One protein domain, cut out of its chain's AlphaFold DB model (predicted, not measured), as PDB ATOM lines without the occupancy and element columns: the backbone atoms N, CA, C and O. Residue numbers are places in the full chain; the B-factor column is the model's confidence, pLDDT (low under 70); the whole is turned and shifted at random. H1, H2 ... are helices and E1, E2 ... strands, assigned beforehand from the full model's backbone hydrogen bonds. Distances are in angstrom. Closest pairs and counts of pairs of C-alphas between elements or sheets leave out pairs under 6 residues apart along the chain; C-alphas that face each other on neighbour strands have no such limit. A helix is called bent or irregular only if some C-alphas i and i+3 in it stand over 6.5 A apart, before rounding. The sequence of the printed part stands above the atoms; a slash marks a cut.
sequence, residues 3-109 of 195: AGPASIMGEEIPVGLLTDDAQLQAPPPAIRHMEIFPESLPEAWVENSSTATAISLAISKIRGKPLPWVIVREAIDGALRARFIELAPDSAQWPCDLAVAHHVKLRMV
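AT A GLANCE: This is residues 3 to 109 of the 195 residues of an uncharacterized protein of Bacteroidetes bacterium (UniProt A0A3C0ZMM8). What would one see first? A small sheet of three strands, E1, E3 and E2, lies at one end of a cluster of four helices with H2 at its core, while residues 3 to 32, with no named element, loop at the opposite end before running back to H1. What is it made of? The printed part has 107 residues, with helices and strands mixed in the order H1 E1 H2 H3 E2 H4 E3, under half of the residues in these elements, and an antiparallel sheet E1 E3 E2. How large is it? It is compact, with a radius of gyration of the C-alphas of 14.0 A, and spans 44 by 24 by 21 A.

HOW THE PARTS SIT: What does the first helix touch? H1, residues 33 to 36, touches residues 75 to 79 alone of H3, residues 69 to 81, the closest C-alphas being those of His 33 and Ala 79, 5.7 A. It only just touches the hub H2, residues 52 to 62, with 3 pairs of C-alphas within 8 A, the closest Ile 36 and Ile 55, 6.4 A. What else touches H2? H3 does, at a steep tilt of 64 degrees, opposite ways, with the C-alphas of Ser 56 and Val 72 closest, 6.1 A. H4, residues 98 to 103, does at 64 degrees too, a steep tilt, opposite ways, with the C-alphas of Thr 53 and His 102 closest, 5.0 A. How is the sheet paired? E3, residues 105 to 108, is antiparallel to E1, residues 49 to 51, with N 50 and O 106 within hydrogen-bond range at 2.8 A, and to E2, residues 85 to 87, with N 86 and O 107 at 2.9 A. E1, H2, H3 and E2 form a split strand-helix-strand unit, two strands running the same way with E3 between them, and its crossover is right-handed; H3 is on the sheet, and H2 only grazes it with residues 52 to 57. Do the helix backbones agree? In H2 and H3 every O i to N i+4 pair is within hydrogen-bond range, H1 is too short for one, and H4 has 0 of 2 but 2 of 3 O i to N i+3 pairs.

IN THESE COORDINATES: Where do the elements begin and end? C-alpha 33 of H1 is at (-36.249, 27.022, 9.750), and C-alpha 108 of E3 at (-39.780, 16.575, 14.970). Which are long? H3 measures 17.9 A and H2 15.6 A from first to last C-alpha; H4 is irregular, with C-alphas 99 and 102 7.6 A apart.

THE WHOLE: What are its limits? The C-alphas of Asp 20 and Val 109 are the two farthest apart, 44.6 A, and the printed part has no cut. Is anything long or uncertain? The link from H1 to E1 is long, with 12 residues, and no printed residue has a pLDDT under 70.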
ATOM      1  N   ALA A   3     -55.891  42.095   4.998       88.31
ATOM      2  CA  ALA A   3     -57.292  42.484   5.157       88.31
ATOM      3  C   ALA A   3     -57.894  41.716   6.345       88.31
ATOM      4  O   ALA A   3     -58.123  40.506   6.268       88.31
ATOM      5  N   GLY A   4     -58.085  42.397   7.479       84.56
ATOM      6  CA  GLY A   4     -58.461  41.743   8.735       84.56
ATOM      7  C   GLY A   4     -57.455  40.643   9.129       84.56
ATOM      8  O   GLY A   4     -56.256  40.923   9.190       84.56
ATOM      9  N   PRO A   5     -57.894  39.393   9.387       84.31
ATOM     10  CA  PRO A   5     -56.991  38.285   9.703       84.31
ATOM     11  C   PRO A   5     -56.275  37.705   8.471       84.31
ATOM     12  O   PRO A   5     -55.388  36.868   8.627       84.31
ATOM     13  N   ALA A   6     -56.653  38.106   7.253       86.44
ATOM     14  CA  ALA A   6     -56.083  37.562   6.030       86.44
ATOM     15  C   ALA A   6     -54.783  38.276   5.640       86.44
ATOM     16  O   ALA A   6     -54.663  39.500   5.734       86.44
ATOM     17  N   SER A   7     -53.827  37.497   5.140       90.06
ATOM     18  CA  SER A   7     -52.558  37.979   4.601       90.06
ATOM     19  C   SER A   7     -52.262  37.209   3.323       90.06
ATOM     20  O   SER A   7     -52.123  35.992   3.357       90.06
ATOM     21  N   ILE A   8     -52.236  37.916   2.195       88.31
ATOM     22  CA  ILE A   8     -52.196  37.331   0.852       88.31
ATOM     23  C   ILE A   8     -50.947  37.815   0.123       88.31
ATOM     24  O   ILE A   8     -50.677  39.026   0.063       88.31
ATOM     25  N   MET A   9     -50.193  36.875  -0.446       87.44
ATOM     26  CA  MET A   9     -48.997  37.151  -1.243       87.44
ATOM     27  C   MET A   9     -48.850  36.111  -2.356       87.44
ATOM     28  O   MET A   9     -48.517  34.965  -2.084       87.44
ATOM     29  N   GLY A  10     -49.091  36.514  -3.606       81.94
ATOM     30  CA  GLY A  10     -48.974  35.631  -4.776       81.94
ATOM     31  C   GLY A  10     -50.113  34.620  -4.953       81.94
ATOM     32  O   GLY A  10     -50.119  33.896  -5.941       81.94
ATOM     33  N   GLU A  11     -51.073  34.578  -4.028       82.94
ATOM     34  CA  GLU A  11     -52.285  33.758  -4.125       82.94
ATOM     35  C   GLU A  11     -53.408  34.544  -4.811       82.94
ATOM     36  O   GLU A  11     -53.402  35.780  -4.839       82.94
ATOM     37  N   GLU A  12     -54.391  33.819  -5.341       83.12
ATOM     38  CA  GLU A  12     -55.622  34.426  -5.833       83.12
ATOM     39  C   GLU A  12     -56.353  35.121  -4.678       83.12
ATOM     40  O   GLU A  12     -56.504  34.555  -3.595       83.12
ATOM     41  N   ILE A  13     -56.784  36.366  -4.893       84.44
ATOM     42  CA  ILE A  13     -57.497  37.136  -3.872       84.44
ATOM     43  C   ILE A  13     -58.949  36.643  -3.840       84.44
ATOM     44  O   ILE A  13     -59.661  36.831  -4.829       84.44
ATOM     45  N   PRO A  14     -59.425  36.059  -2.724       82.69
ATOM     46  CA  PRO A  14     -60.805  35.611  -2.615       82.69
ATOM     47  C   PRO A  14     -61.797  36.757  -2.818       82.69
ATOM     48  O   PRO A  14     -61.576  37.891  -2.375       82.69
ATOM     49  N   VAL A  15     -62.930  36.443  -3.444       84.81
ATOM     50  CA  VAL A  15     -64.025  37.399  -3.635       84.81
ATOM     51  C   VAL A  15     -64.474  37.945  -2.277       84.81
ATOM     52  O   VAL A  15     -64.699  37.189  -1.334       84.81
ATOM     53  N   GLY A  16     -64.598  39.270  -2.178       83.62
ATOM     54  CA  GLY A  16     -64.997  39.962  -0.949       83.62
ATOM     55  C   GLY A  16     -63.861  40.242   0.041       83.62
ATOM     56  O   GLY A  16     -64.106  40.912   1.039       83.62
ATOM     57  N   LEU A  17     -62.627  39.789  -0.226       84.88
ATOM     58  CA  LEU A  17     -61.469  40.091   0.624       84.88
ATOM     59  C   LEU A  17     -60.836  41.459   0.316       84.88
ATOM     60  O   LEU A  17     -60.199  42.057   1.183       84.88
ATOM     61  N   LEU A  18     -61.003  41.963  -0.910       85.88
ATOM     62  CA  LEU A  18     -60.541  43.297  -1.290       85.88
ATOM     63  C   LEU A  18     -61.558  44.345  -0.821       85.88
ATOM     64  O   LEU A  18     -62.522  44.644  -1.523       85.88
ATOM     65  N   THR A  19     -61.349  44.858   0.387       86.00
ATOM     66  CA  THR A  19     -62.149  45.922   1.006       86.00
ATOM     67  C   THR A  19     -61.370  47.237   1.051       86.00
ATOM     68  O   THR A  19     -60.158  47.250   0.836       86.00
ATOM     69  N   ASP A  20     -62.043  48.344   1.377       86.44
ATOM     70  CA  ASP A  20     -61.395  49.659   1.530       86.44
ATOM     71  C   ASP A  20     -60.343  49.680   2.658       86.44
ATOM     72  O   ASP A  20     -59.393  50.459   2.614       86.44
ATOM     73  N   ASP A  21     -60.465  48.777   3.637       85.62
ATOM     74  CA  ASP A  21     -59.503  48.603   4.731       85.62
ATOM     75  C   ASP A  21     -58.294  47.728   4.347       85.62
ATOM     76  O   ASP A  21     -57.381  47.529   5.156       85.62
ATOM     77  N   ALA A  22     -58.270  47.163   3.135       89.31
ATOM     78  CA  ALA A  22     -57.169  46.326   2.684       89.31
ATOM     79  C   ALA A  22     -55.900  47.164   2.478       89.31
ATOM     80  O   ALA A  22     -55.881  48.162   1.761       89.31
ATOM     81  N   GLN A  23     -54.795  46.721   3.076       89.12
ATOM     82  CA  GLN A  23     -53.525  47.439   3.007       89.12
ATOM     83  C   GLN A  23     -52.481  46.665   2.207       89.12
ATOM     84  O   GLN A  23     -52.221  45.477   2.438       89.12
ATOM     85  N   LEU A  24     -51.829  47.366   1.279       89.31
ATOM     86  CA  LEU A  24     -50.599  46.888   0.664       89.31
ATOM     87  C   LEU A  24     -49.455  47.033   1.668       89.31
ATOM     88  O   LEU A  24     -49.251  48.083   2.269       89.31
ATOM     89  N   GLN A  25     -48.718  45.946   1.846       87.12
ATOM     90  CA  GLN A  25     -47.599  45.841   2.773       87.12
ATOM     91  C   GLN A  25     -46.345  45.523   1.962       87.12
ATOM     92  O   GLN A  25     -46.437  44.887   0.908       87.12
ATOM     93  N   ALA A  26     -45.179  45.924   2.466       86.31
ATOM     94  CA  ALA A  26     -43.916  45.430   1.929       86.31
ATOM     95  C   ALA A  26     -43.838  43.892   2.069       86.31
ATOM     96  O   ALA A  26     -44.446  43.342   2.998       86.31
ATOM     97  N   PRO A  27     -43.095  43.191   1.187       81.44
ATOM     98  CA  PRO A  27     -42.884  41.753   1.310       81.44
ATOM     99  C   PRO A  27     -42.372  41.392   2.716       81.44
ATOM    100  O   PRO A  27     -41.395  41.995   3.175       81.44
ATOM    101  N   PRO A  28     -43.017  40.455   3.432       84.19
ATOM    102  CA  PRO A  28     -42.538  40.037   4.740       84.19
ATOM    103  C   PRO A  28     -41.164  39.356   4.632       84.19
ATOM    104  O   PRO A  28     -40.887  38.695   3.628       84.19
ATOM    105  N   PRO A  29     -40.311  39.463   5.664       85.50
ATOM    106  CA  PRO A  29     -39.074  38.695   5.721       85.50
ATOM    107  C   PRO A  29     -39.351  37.190   5.663       85.50
ATOM    108  O   PRO A  29     -40.334  36.718   6.241       85.50
ATOM    109  N   ALA A  30     -38.453  36.443   5.021       88.25
ATOM    110  CA  ALA A  30     -38.505  34.987   5.029       88.25
ATOM    111  C   ALA A  30     -38.441  34.443   6.467       88.25
ATOM    112  O   ALA A  30     -37.744  34.986   7.329       88.25
ATOM    113  N   ILE A  31     -39.163  33.353   6.715       89.44
ATOM    114  CA  ILE A  31     -39.140  32.642   7.994       89.44
ATOM    115  C   ILE A  31     -37.957  31.669   7.975       89.44
ATOM    116  O   ILE A  31     -37.853  30.833   7.079       89.44
ATOM    117  N   ARG A  32     -37.053  31.755   8.958       84.06
ATOM    118  CA  ARG A  32     -35.947  30.795   9.086       84.06
ATOM    119  C   ARG A  32     -36.461  29.482   9.671       84.06
ATOM    120  O   ARG A  32     -37.339  29.493  10.525       84.06
ATOM    121  N   HIS A  33     -35.846  28.361   9.294       76.62
ATOM    122  CA  HIS A  33     -36.249  27.022   9.750       76.62
ATOM    123  C   HIS A  33     -36.378  26.908  11.281       76.62
ATOM    124  O   HIS A  33     -37.369  26.395  11.778       76.62
ATOM    125  N   MET A  34     -35.433  27.473  12.041       82.31
ATOM    126  CA  MET A  34     -35.451  27.399  13.512       82.31
ATOM    127  C   MET A  34     -36.611  28.176  14.154       82.31
ATOM    128  O   MET A  34     -36.968  27.921  15.299       82.31
ATOM    129  N   GLU A  35     -37.217  29.121  13.430       89.69
ATOM    130  CA  GLU A  35     -38.332  29.934  13.929       89.69
ATOM    131  C   GLU A  35     -39.661  29.175  13.939       89.69
ATOM    132  O   GLU A  35     -40.611  29.673  14.529       89.69
ATOM    133  N   ILE A  36     -39.736  27.996  13.308       93.81
ATOM    134  CA  ILE A  36     -40.936  27.146  13.321       93.81
ATOM    135  C   ILE A  36     -40.826  25.938  14.258       93.81
ATOM    136  O   ILE A  36     -41.773  25.162  14.353       93.81
ATOM    137  N   PHE A  37     -39.700  25.776  14.957       91.69
ATOM    138  CA  PHE A  37     -39.430  24.640  15.848       91.69
ATOM    139  C   PHE A  37     -39.978  24.853  17.270       91.69
ATOM    140  O   PHE A  37     -40.295  25.994  17.628       91.69
ATOM    141  N   PRO A  38     -40.106  23.785  18.086       91.25
ATOM    142  CA  PRO A  38     -40.656  23.863  19.441       91.25
ATOM    143  C   PRO A  38     -39.988  24.905  20.341       91.25
ATOM    144  O   PRO A  38     -40.663  25.543  21.143       91.25
ATOM    145  N   GLU A  39     -38.681  25.119  20.188       89.38
ATOM    146  CA  GLU A  39     -37.906  26.080  20.977       89.38
ATOM    147  C   GLU A  39     -38.351  27.524  20.718       89.38
ATOM    148  O   GLU A  39     -38.320  28.359  21.623       89.38
ATOM    149  N   SER A  40     -38.783  27.812  19.489       92.25
ATOM    150  CA  SER A  40     -39.262  29.133  19.079       92.25
ATOM    151  C   SER A  40     -40.781  29.270  19.217       92.25
ATOM    152  O   SER A  40     -41.263  30.360  19.522       92.25
ATOM    153  N   LEU A  41     -41.539  28.187  18.994       94.56
ATOM    154  CA  LEU A  41     -43.008  28.167  18.968       94.56
ATOM    155  C   LEU A  41     -43.612  27.154  19.961       94.56
ATOM    156  O   LEU A  41     -44.398  26.305  19.544       94.56
ATOM    157  N   PRO A  42     -43.335  27.214  21.272       92.44
ATOM    158  CA  PRO A  42     -43.783  26.172  22.202       92.44
ATOM    159  C   PRO A  42     -45.312  25.988  22.235       92.44
ATOM    160  O   PRO A  42     -45.793  24.898  22.509       92.44
ATOM    161  N   GLU A  43     -46.094  27.020  21.905       91.38
ATOM    162  CA  GLU A  43     -47.562  26.945  21.824       91.38
ATOM    163  C   GLU A  43     -48.097  26.209  20.581       91.38
ATOM    164  O   GLU A  43     -49.256  25.799  20.567       91.38
ATOM    165  N   ALA A  44     -47.281  26.047  19.534       94.75
ATOM    166  CA  ALA A  44     -47.654  25.307  18.329       94.75
ATOM    167  C   ALA A  44     -47.361  23.809  18.443       94.75
ATOM    168  O   ALA A  44     -47.847  23.038  17.614       94.75
ATOM    169  N   TRP A  45     -46.553  23.399  19.420       94.25
ATOM    170  CA  TRP A  45     -46.023  22.048  19.529       94.25
ATOM    171  C   TRP A  45     -46.498  21.374  20.816       94.25
ATOM    172  O   TRP A  45     -46.403  21.929  21.905       94.25
ATOM    173  N   VAL A  46     -46.974  20.138  20.694       91.62
ATOM    174  CA  VAL A  46     -47.341  19.269  21.816       91.62
ATOM    175  C   VAL A  46     -46.593  17.961  21.632       91.62
ATOM    176  O   VAL A  46     -46.755  17.308  20.606       91.62
ATOM    177  N   GLU A  47     -45.742  17.600  22.594       86.06
ATOM    178  CA  GLU A  47     -44.949  16.358  22.545       86.06
ATOM    179  C   GLU A  47     -44.202  16.176  21.207       86.06
ATOM    180  O   GLU A  47     -44.257  15.122  20.576       86.06
ATOM    181  N   ASN A  48     -43.529  17.233  20.737       88.00
ATOM    182  CA  ASN A  48     -42.825  17.264  19.447       88.00
ATOM    183  C   ASN A  48     -43.710  17.018  18.212       88.00
ATOM    184  O   ASN A  48     -43.186  16.712  17.142       88.00
ATOM    185  N   SER A  49     -45.025  17.194  18.336       93.00
ATOM    186  CA  SER A  49     -45.991  17.138  17.237       93.00
ATOM    187  C   SER A  49     -46.709  18.476  17.062       93.00
ATOM    188  O   SER A  49     -46.932  19.206  18.023       93.00
ATOM    189  N   SER A  50     -47.080  18.810  15.831       97.00
ATOM    190  CA  SER A  50     -47.773  20.049  15.477       97.00
ATOM    191  C   SER A  50     -48.684  19.847  14.262       97.00
ATOM    192  O   SER A  50     -48.716  18.779  13.652       97.00
ATOM    193  N   THR A  51     -49.424  20.888  13.887       97.62
ATOM    194  CA  THR A  51     -50.092  20.974  12.584       97.62
ATOM    195  C   THR A  51     -49.596  22.193  11.827       97.62
ATOM    196  O   THR A  51     -49.195  23.192  12.428       97.62
ATOM    197  N   ALA A  52     -49.667  22.159  10.499       96.81
ATOM    198  CA  ALA A  52     -49.205  23.286   9.697       96.81
ATOM    199  C   ALA A  52     -50.020  24.574   9.977       96.81
ATOM    200  O   ALA A  52     -49.472  25.677   9.975       96.81
ATOM    201  N   THR A  53     -51.307  24.440  10.334       97.00
ATOM    202  CA  THR A  53     -52.129  25.561  10.839       97.00
ATOM    203  C   THR A  53     -51.648  26.095  12.190       97.00
ATOM    204  O   THR A  53     -51.580  27.313  12.360       97.00
ATOM    205  N   ALA A  54     -51.286  25.225  13.139       96.88
ATOM    206  CA  ALA A  54     -50.783  25.656  14.446       96.88
ATOM    207  C   ALA A  54     -49.476  26.454  14.315       96.88
ATOM    208  O   ALA A  54     -49.351  27.521  14.915       96.88
ATOM    209  N   ILE A  55     -48.554  25.999  13.457       97.12
ATOM    210  CA  ILE A  55     -47.324  26.737  13.128       97.12
ATOM    211  C   ILE A  55     -47.660  28.113  12.543       97.12
ATOM    212  O   ILE A  55     -47.139  29.120  13.021       97.12
ATOM    213  N   SER A  56     -48.562  28.176  11.553       96.31
ATOM    214  CA  SER A  56     -48.980  29.433  10.909       96.31
ATOM    215  C   SER A  56     -49.549  30.450  11.901       96.31
ATOM    216  O   SER A  56     -49.243  31.644  11.820       96.31
ATOM    217  N   LEU A  57     -50.379  29.984  12.837       95.25
ATOM    218  CA  LEU A  57     -50.999  30.834  13.847       95.25
ATOM    219  C   LEU A  57     -49.964  31.345  14.855       95.25
ATOM    220  O   LEU A  57     -49.894  32.551  15.096       95.25
ATOM    221  N   ALA A  58     -49.142  30.449  15.403       96.00
ATOM    222  CA  ALA A  58     -48.150  30.797  16.414       96.00
ATOM    223  C   ALA A  58     -47.102  31.778  15.881       96.00
ATOM    224  O   ALA A  58     -46.815  32.797  16.510       96.00
ATOM    225  N   ILE A  59     -46.577  31.549  14.673       94.75
ATOM    226  CA  ILE A  59     -45.582  32.467  14.112       94.75
ATOM    227  C   ILE A  59     -46.182  33.833  13.766       94.75
ATOM    228  O   ILE A  59     -45.538  34.858  13.985       94.75
ATOM    229  N   SER A  60     -47.434  33.878  13.299       93.75
ATOM    230  CA  SER A  60     -48.149  35.143  13.080       93.75
ATOM    231  C   SER A  60     -48.353  35.903  14.391       93.75
ATOM    232  O   SER A  60     -48.174  37.122  14.439       93.75
ATOM    233  N   LYS A  61     -48.661  35.185  15.478       93.50
ATOM    234  CA  LYS A  61     -48.801  35.756  16.819       93.50
ATOM    235  C   LYS A  61     -47.480  36.336  17.328       93.50
ATOM    236  O   LYS A  61     -47.472  37.482  17.767       93.50
ATOM    237  N   ILE A  62     -46.361  35.620  17.188       91.88
ATOM    238  CA  ILE A  62     -45.030  36.132  17.573       91.88
ATOM    239  C   ILE A  62     -44.621  37.344  16.727       91.88
ATOM    240  O   ILE A  62     -44.027  38.292  17.240       91.88
ATOM    241  N   ARG A  63     -44.956  37.354  15.432       90.00
ATOM    242  CA  ARG A  63     -44.692  38.497  14.542       90.00
ATOM    243  C   ARG A  63     -45.666  39.664  14.742       90.00
ATOM    244  O   ARG A  63     -45.456  40.714  14.134       90.00
ATOM    245  N   GLY A  64     -46.710  39.493  15.554       89.94
ATOM    246  CA  GLY A  64     -47.728  40.506  15.839       89.94
ATOM    247  C   GLY A  64     -48.624  40.866  14.650       89.94
ATOM    248  O   GLY A  64     -49.299  41.891  14.691       89.94
ATOM    249  N   LYS A  65     -48.615  40.067  13.575       89.69
ATOM    250  CA  LYS A  65     -49.415  40.295  12.363       89.69
ATOM    251  C   LYS A  65     -49.607  39.004  11.567       89.69
ATOM    252  O   LYS A  65     -48.721  38.148  11.596       89.69
ATOM    253  N   PRO A  66     -50.718  38.870  10.820       90.62
ATOM    254  CA  PRO A  66     -50.946  37.700   9.984       90.62
ATOM    255  C   PRO A  66     -49.883  37.614   8.881       90.62
ATOM    256  O   PRO A  66     -49.639  38.579   8.145       90.62
ATOM    257  N   LEU A  67     -49.239  36.453   8.768       92.38
ATOM    258  CA  LEU A  67     -48.261  36.181   7.715       92.38
ATOM    259  C   LEU A  67     -48.924  35.504   6.510       92.38
ATOM    260  O   LEU A  67     -49.836  34.699   6.704       92.38
ATOM    261  N   PRO A  68     -48.464  35.787   5.278       93.00
ATOM    262  CA  PRO A  68     -48.943  35.076   4.104       93.00
ATOM    263  C   PRO A  68     -48.621  33.590   4.189       93.00
ATOM    264  O   PRO A  68     -47.492  33.214   4.526       93.00
ATOM    265  N   TRP A  69     -49.594  32.754   3.824       93.62
ATOM    266  CA  TRP A  69     -49.446  31.301   3.889       93.62
ATOM    267  C   TRP A  69     -48.268  30.801   3.057       93.62
ATOM    268  O   TRP A  69     -47.535  29.931   3.515       93.62
ATOM    269  N   VAL A  70     -48.011  31.408   1.894       91.06
ATOM    270  CA  VAL A  70     -46.862  31.076   1.037       91.06
ATOM    271  C   VAL A  70     -45.532  31.062   1.802       91.06
ATOM    272  O   VAL A  70     -44.775  30.109   1.654       91.06
ATOM    273  N   ILE A  71     -45.270  32.041   2.676       92.00
ATOM    274  CA  ILE A  71     -43.993  32.131   3.413       92.00
ATOM    275  C   ILE A  71     -43.917  31.062   4.508       92.00
ATOM    276  O   ILE A  71     -42.867  30.464   4.741       92.00
ATOM    277  N   VAL A  72     -45.040  30.796   5.180       94.69
ATOM    278  CA  VAL A  72     -45.126  29.732   6.189       94.69
ATOM    279  C   VAL A  72     -44.929  28.367   5.531       94.69
ATOM    280  O   VAL A  72     -44.154  27.546   6.019       94.69
ATOM    281  N   ARG A  73     -45.579  28.142   4.386       94.12
ATOM    282  CA  ARG A  73     -45.450  26.930   3.579       94.12
ATOM    283  C   ARG A  73     -44.014  26.726   3.109       94.12
ATOM    284  O   ARG A  73     -43.512  25.618   3.231       94.12
ATOM    285  N   GLU A  74     -43.337  27.767   2.633       91.62
ATOM    286  CA  GLU A  74     -41.921  27.697   2.243       91.62
ATOM    287  C   GLU A  74     -41.004  27.314   3.410       91.62
ATOM    288  O   GLU A  74     -40.094  26.506   3.232       91.62
ATOM    289  N   ALA A  75     -41.258  27.832   4.614       92.88
ATOM    290  CA  ALA A  75     -40.484  27.467   5.799       92.88
ATOM    291  C   ALA A  75     -40.702  26.008   6.225       92.88
ATOM    292  O   ALA A  75     -39.736  25.309   6.536       92.88
ATOM    293  N   ILE A  76     -41.953  25.534   6.202       94.75
ATOM    294  CA  ILE A  76     -42.289  24.129   6.486       94.75
ATOM    295  C   ILE A  76     -41.672  23.213   5.422       94.75
ATOM    296  O   ILE A  76     -41.056  22.206   5.761       94.75
ATOM    297  N   ASP A  77     -41.774  23.581   4.145       92.06
ATOM    298  CA  ASP A  77     -41.177  22.844   3.031       92.06
ATOM    299  C   ASP A  77     -39.647  22.768   3.151       92.06
ATOM    300  O   ASP A  77     -39.054  21.698   3.017       92.06
ATOM    301  N   GLY A  78     -39.001  23.882   3.505       85.06
ATOM    302  CA  GLY A  78     -37.577  23.922   3.822       85.06
ATOM    303  C   GLY A  78     -37.194  22.974   4.961       85.06
ATOM    304  O   GLY A  78     -36.236  22.216   4.827       85.06
ATOM    305  N   ALA A  79     -37.971  22.951   6.047       88.56
ATOM    306  CA  ALA A  79     -37.696  22.098   7.202       88.56
ATOM    307  C   ALA A  79     -37.935  20.602   6.922       88.56
ATOM    308  O   ALA A  79     -37.172  19.766   7.409       88.56
ATOM    309  N   LEU A  80     -38.942  20.267   6.106       89.00
ATOM    310  CA  LEU A  80     -39.190  18.905   5.619       89.00
ATOM    311  C   LEU A  80     -38.056  18.425   4.705       89.00
ATOM    312  O   LEU A  80     -37.541  17.320   4.885       89.00
ATOM    313  N   ARG A  81     -37.618  19.260   3.749       84.38
ATOM    314  CA  ARG A  81     -36.490  18.939   2.855       84.38
ATOM    315  C   ARG A  81     -35.184  18.746   3.619       84.38
ATOM    316  O   ARG A  81     -34.426  17.839   3.292       84.38
ATOM    317  N   ALA A  82     -34.953  19.563   4.643       81.56
ATOM    318  CA  ALA A  82     -33.782  19.478   5.510       81.56
ATOM    319  C   ALA A  82     -33.885  18.388   6.595       81.56
ATOM    320  O   ALA A  82     -32.971  18.261   7.400       81.56
ATOM    321  N   ARG A  83     -34.975  17.601   6.631       84.81
ATOM    322  CA  ARG A  83     -35.187  16.500   7.591       84.81
ATOM    323  C   ARG A  83     -35.154  16.920   9.067       84.81
ATOM    324  O   ARG A  83     -34.885  16.094   9.928       84.81
ATOM    325  N   PHE A  84     -35.480  18.173   9.379       85.25
ATOM    326  CA  PHE A  84     -35.668  18.599  10.772       85.25
ATOM    327  C   PHE A  84     -37.034  18.169  11.319       85.25
ATOM    328  O   PHE A  84     -37.183  17.842  12.496       85.25
ATOM    329  N   ILE A  85     -38.035  18.151  10.439       91.88
ATOM    330  CA  ILE A  85     -39.395  17.696  10.719       91.88
ATOM    331  C   ILE A  85     -39.827  16.696   9.648       91.88
ATOM    332  O   ILE A  85     -39.271  16.658   8.549       91.88
ATOM    333  N   GLU A  86     -40.846  15.907   9.953       92.38
ATOM    334  CA  GLU A  86     -41.472  14.975   9.020       92.38
ATOM    335  C   GLU A  86     -42.997  14.970   9.171       92.38
ATOM    336  O   GLU A  86     -43.541  15.429  10.179       92.38
ATOM    337  N   LEU A  87     -43.696  14.459   8.154       91.75
ATOM    338  CA  LEU A  87     -45.139  14.245   8.234       91.75
ATOM    339  C   LEU A  87     -45.433  13.064   9.162       91.75
ATOM    340  O   LEU A  87     -44.783  12.020   9.085       91.75
ATOM    341  N   ALA A  88     -46.441  13.211  10.018       86.69
ATOM    342  CA  ALA A  88     -46.939  12.092  10.805       86.69
ATOM    343  C   ALA A  88     -47.577  11.023   9.886       86.69
ATOM    344  O   ALA A  88     -48.089  11.368   8.817       86.69
ATOM    345  N   PRO A  89     -47.610   9.736  10.290       81.88
ATOM    346  CA  PRO A  89     -48.170   8.657   9.466       81.88
ATOM    347  C   PRO A  89     -49.635   8.860   9.056       81.88
ATOM    348  O   PRO A  89     -50.068   8.349   8.029       81.88
ATOM    349  N   ASP A  90     -50.397   9.595   9.864       85.38
ATOM    350  CA  ASP A  90     -51.807   9.922   9.661       85.38
ATOM    351  C   ASP A  90     -52.020  11.370   9.172       85.38
ATOM    352  O   ASP A  90     -53.123  11.914   9.278       85.38
ATOM    353  N   SER A  91     -50.960  12.016   8.671       90.50
ATOM    354  CA  SER A  91     -51.022  13.353   8.081       90.50
ATOM    355  C   SER A  91     -51.688  13.329   6.707       90.50
ATOM    356  O   SER A  91     -51.475  12.423   5.902       90.50
ATOM    357  N   ALA A  92     -52.416  14.400   6.391       90.00
ATOM    358  CA  ALA A  92     -52.771  14.710   5.013       90.00
ATOM    359  C   ALA A  92     -51.528  15.018   4.158       90.00
ATOM    360  O   ALA A  92     -50.420  15.224   4.668       90.00
ATOM    361  N   GLN A  93     -51.740  15.065   2.842       90.19
ATOM    362  CA  GLN A  93     -50.695  15.343   1.863       90.19
ATOM    363  C   GLN A  93     -50.128  16.764   2.010       90.19
ATOM    364  O   GLN A  93     -50.850  17.726   2.270       90.19
ATOM    365  N   TRP A  94     -48.820  16.874   1.782       90.69
ATOM    366  CA  TRP A  94     -48.085  18.129   1.661       90.69
ATOM    367  C   TRP A  94     -47.464  18.254   0.256       90.69
ATOM    368  O   TRP A  94     -47.055  17.227  -0.294       90.69
ATOM    369  N   PRO A  95     -47.330  19.466  -0.321       93.50
ATOM    370  CA  PRO A  95     -47.856  20.753   0.150       93.50
ATOM    371  C   PRO A  95     -49.381  20.856   0.031       93.50
ATOM    372  O   PRO A  95     -50.012  20.074  -0.674       93.50
ATOM    373  N   CYS A  96     -49.972  21.824   0.736       89.25
ATOM    374  CA  CYS A  96     -51.415  22.056   0.728       89.25
ATOM    375  C   CYS A  96     -51.776  23.545   0.878       89.25
ATOM    376  O   CYS A  96     -50.922  24.389   1.186       89.25
ATOM    377  N   ASP A  97     -53.056  23.853   0.685       91.12
ATOM    378  CA  ASP A  97     -53.623  25.176   0.943       91.12
ATOM    379  C   ASP A  97     -53.935  25.381   2.427       91.12
ATOM    380  O   ASP A  97     -54.236  24.431   3.156       91.12
ATOM    381  N   LEU A  98     -53.938  26.643   2.873       89.25
ATOM    382  CA  LEU A  98     -54.198  26.994   4.274       89.25
ATOM    383  C   LEU A  98     -55.528  26.414   4.787       89.25
ATOM    384  O   LEU A  98     -55.608  25.993   5.939       89.25
ATOM    385  N   ALA A  99     -56.551  26.331   3.928       90.19
ATOM    386  CA  ALA A  99     -57.872  25.808   4.279       90.19
ATOM    387  C   ALA A  99     -57.838  24.362   4.814       90.19
ATOM    388  O   ALA A  99     -58.630  24.003   5.684       90.19
ATOM    389  N   VAL A 100     -56.899  23.543   4.333       92.31
ATOM    390  CA  VAL A 100     -56.760  22.127   4.715       92.31
ATOM    391  C   VAL A 100     -55.517  21.859   5.571       92.31
ATOM    392  O   VAL A 100     -55.292  20.730   6.004       92.31
ATOM    393  N   ALA A 101     -54.731  22.894   5.882       94.00
ATOM    394  CA  ALA A 101     -53.458  22.785   6.596       94.00
ATOM    395  C   ALA A 101     -53.577  22.238   8.033       94.00
ATOM    396  O   ALA A 101     -52.578  21.826   8.622       94.00
ATOM    397  N   HIS A 102     -54.778  22.207   8.610       95.38
ATOM    398  CA  HIS A 102     -55.028  21.639   9.936       95.38
ATOM    399  C   HIS A 102     -55.031  20.100   9.916       95.38
ATOM    400  O   HIS A 102     -54.826  19.472  10.952       95.38
ATOM    401  N   HIS A 103     -55.213  19.489   8.740       93.50
ATOM    402  CA  HIS A 103     -55.062  18.047   8.539       93.50
ATOM    403  C   HIS A 103     -53.609  17.622   8.284       93.50
ATOM    404  O   HIS A 103     -53.304  16.430   8.330       93.50
ATOM    405  N   VAL A 104     -52.703  18.572   8.028       96.56
ATOM    406  CA  VAL A 104     -51.272  18.289   7.889       96.56
ATOM    407  C   VAL A 104     -50.643  18.255   9.272       96.56
ATOM    408  O   VAL A 104     -50.526  19.288   9.935       96.56
ATOM    409  N   LYS A 105     -50.234  17.059   9.692       96.25
ATOM    410  CA  LYS A 105     -49.618  16.772  10.986       96.25
ATOM    411  C   LYS A 105     -48.113  16.618  10.813       96.25
ATOM    412  O   LYS A 105     -47.651  15.858   9.965       96.25
ATOM    413  N   LEU A 106     -47.359  17.332  11.634       95.62
ATOM    414  CA  LEU A 106     -45.905  17.413  11.589       95.62
ATOM    415  C   LEU A 106     -45.336  16.890  12.902       95.62
ATOM    416  O   LEU A 106     -45.939  17.089  13.954       95.62
ATOM    417  N   ARG A 107     -44.168  16.258  12.854       94.44
ATOM    418  CA  ARG A 107     -43.416  15.863  14.049       94.44
ATOM    419  C   ARG A 107     -41.932  16.164  13.885       94.44
ATOM    420  O   ARG A 107     -41.427  16.134  12.763       94.44
ATOM    421  N   MET A 108     -41.241  16.459  14.985       90.38
ATOM    422  CA  MET A 108     -39.780  16.575  14.970       90.38
ATOM    423  C   MET A 108     -39.178  15.218  14.626       90.38
ATOM    424  O   MET A 108     -39.610  14.190  15.162       90.38
ATOM    425  N   VAL A 109     -38.159  15.220  13.770       83.88
ATOM    426  CA  VAL A 109     -37.373  14.010  13.543       83.88
ATOM    427  C   VAL A 109     -36.649  13.701  14.846       83.88
ATOM    428  O   VAL A 109     -35.802  14.457  15.313       83.88
TER     429      VAL A 109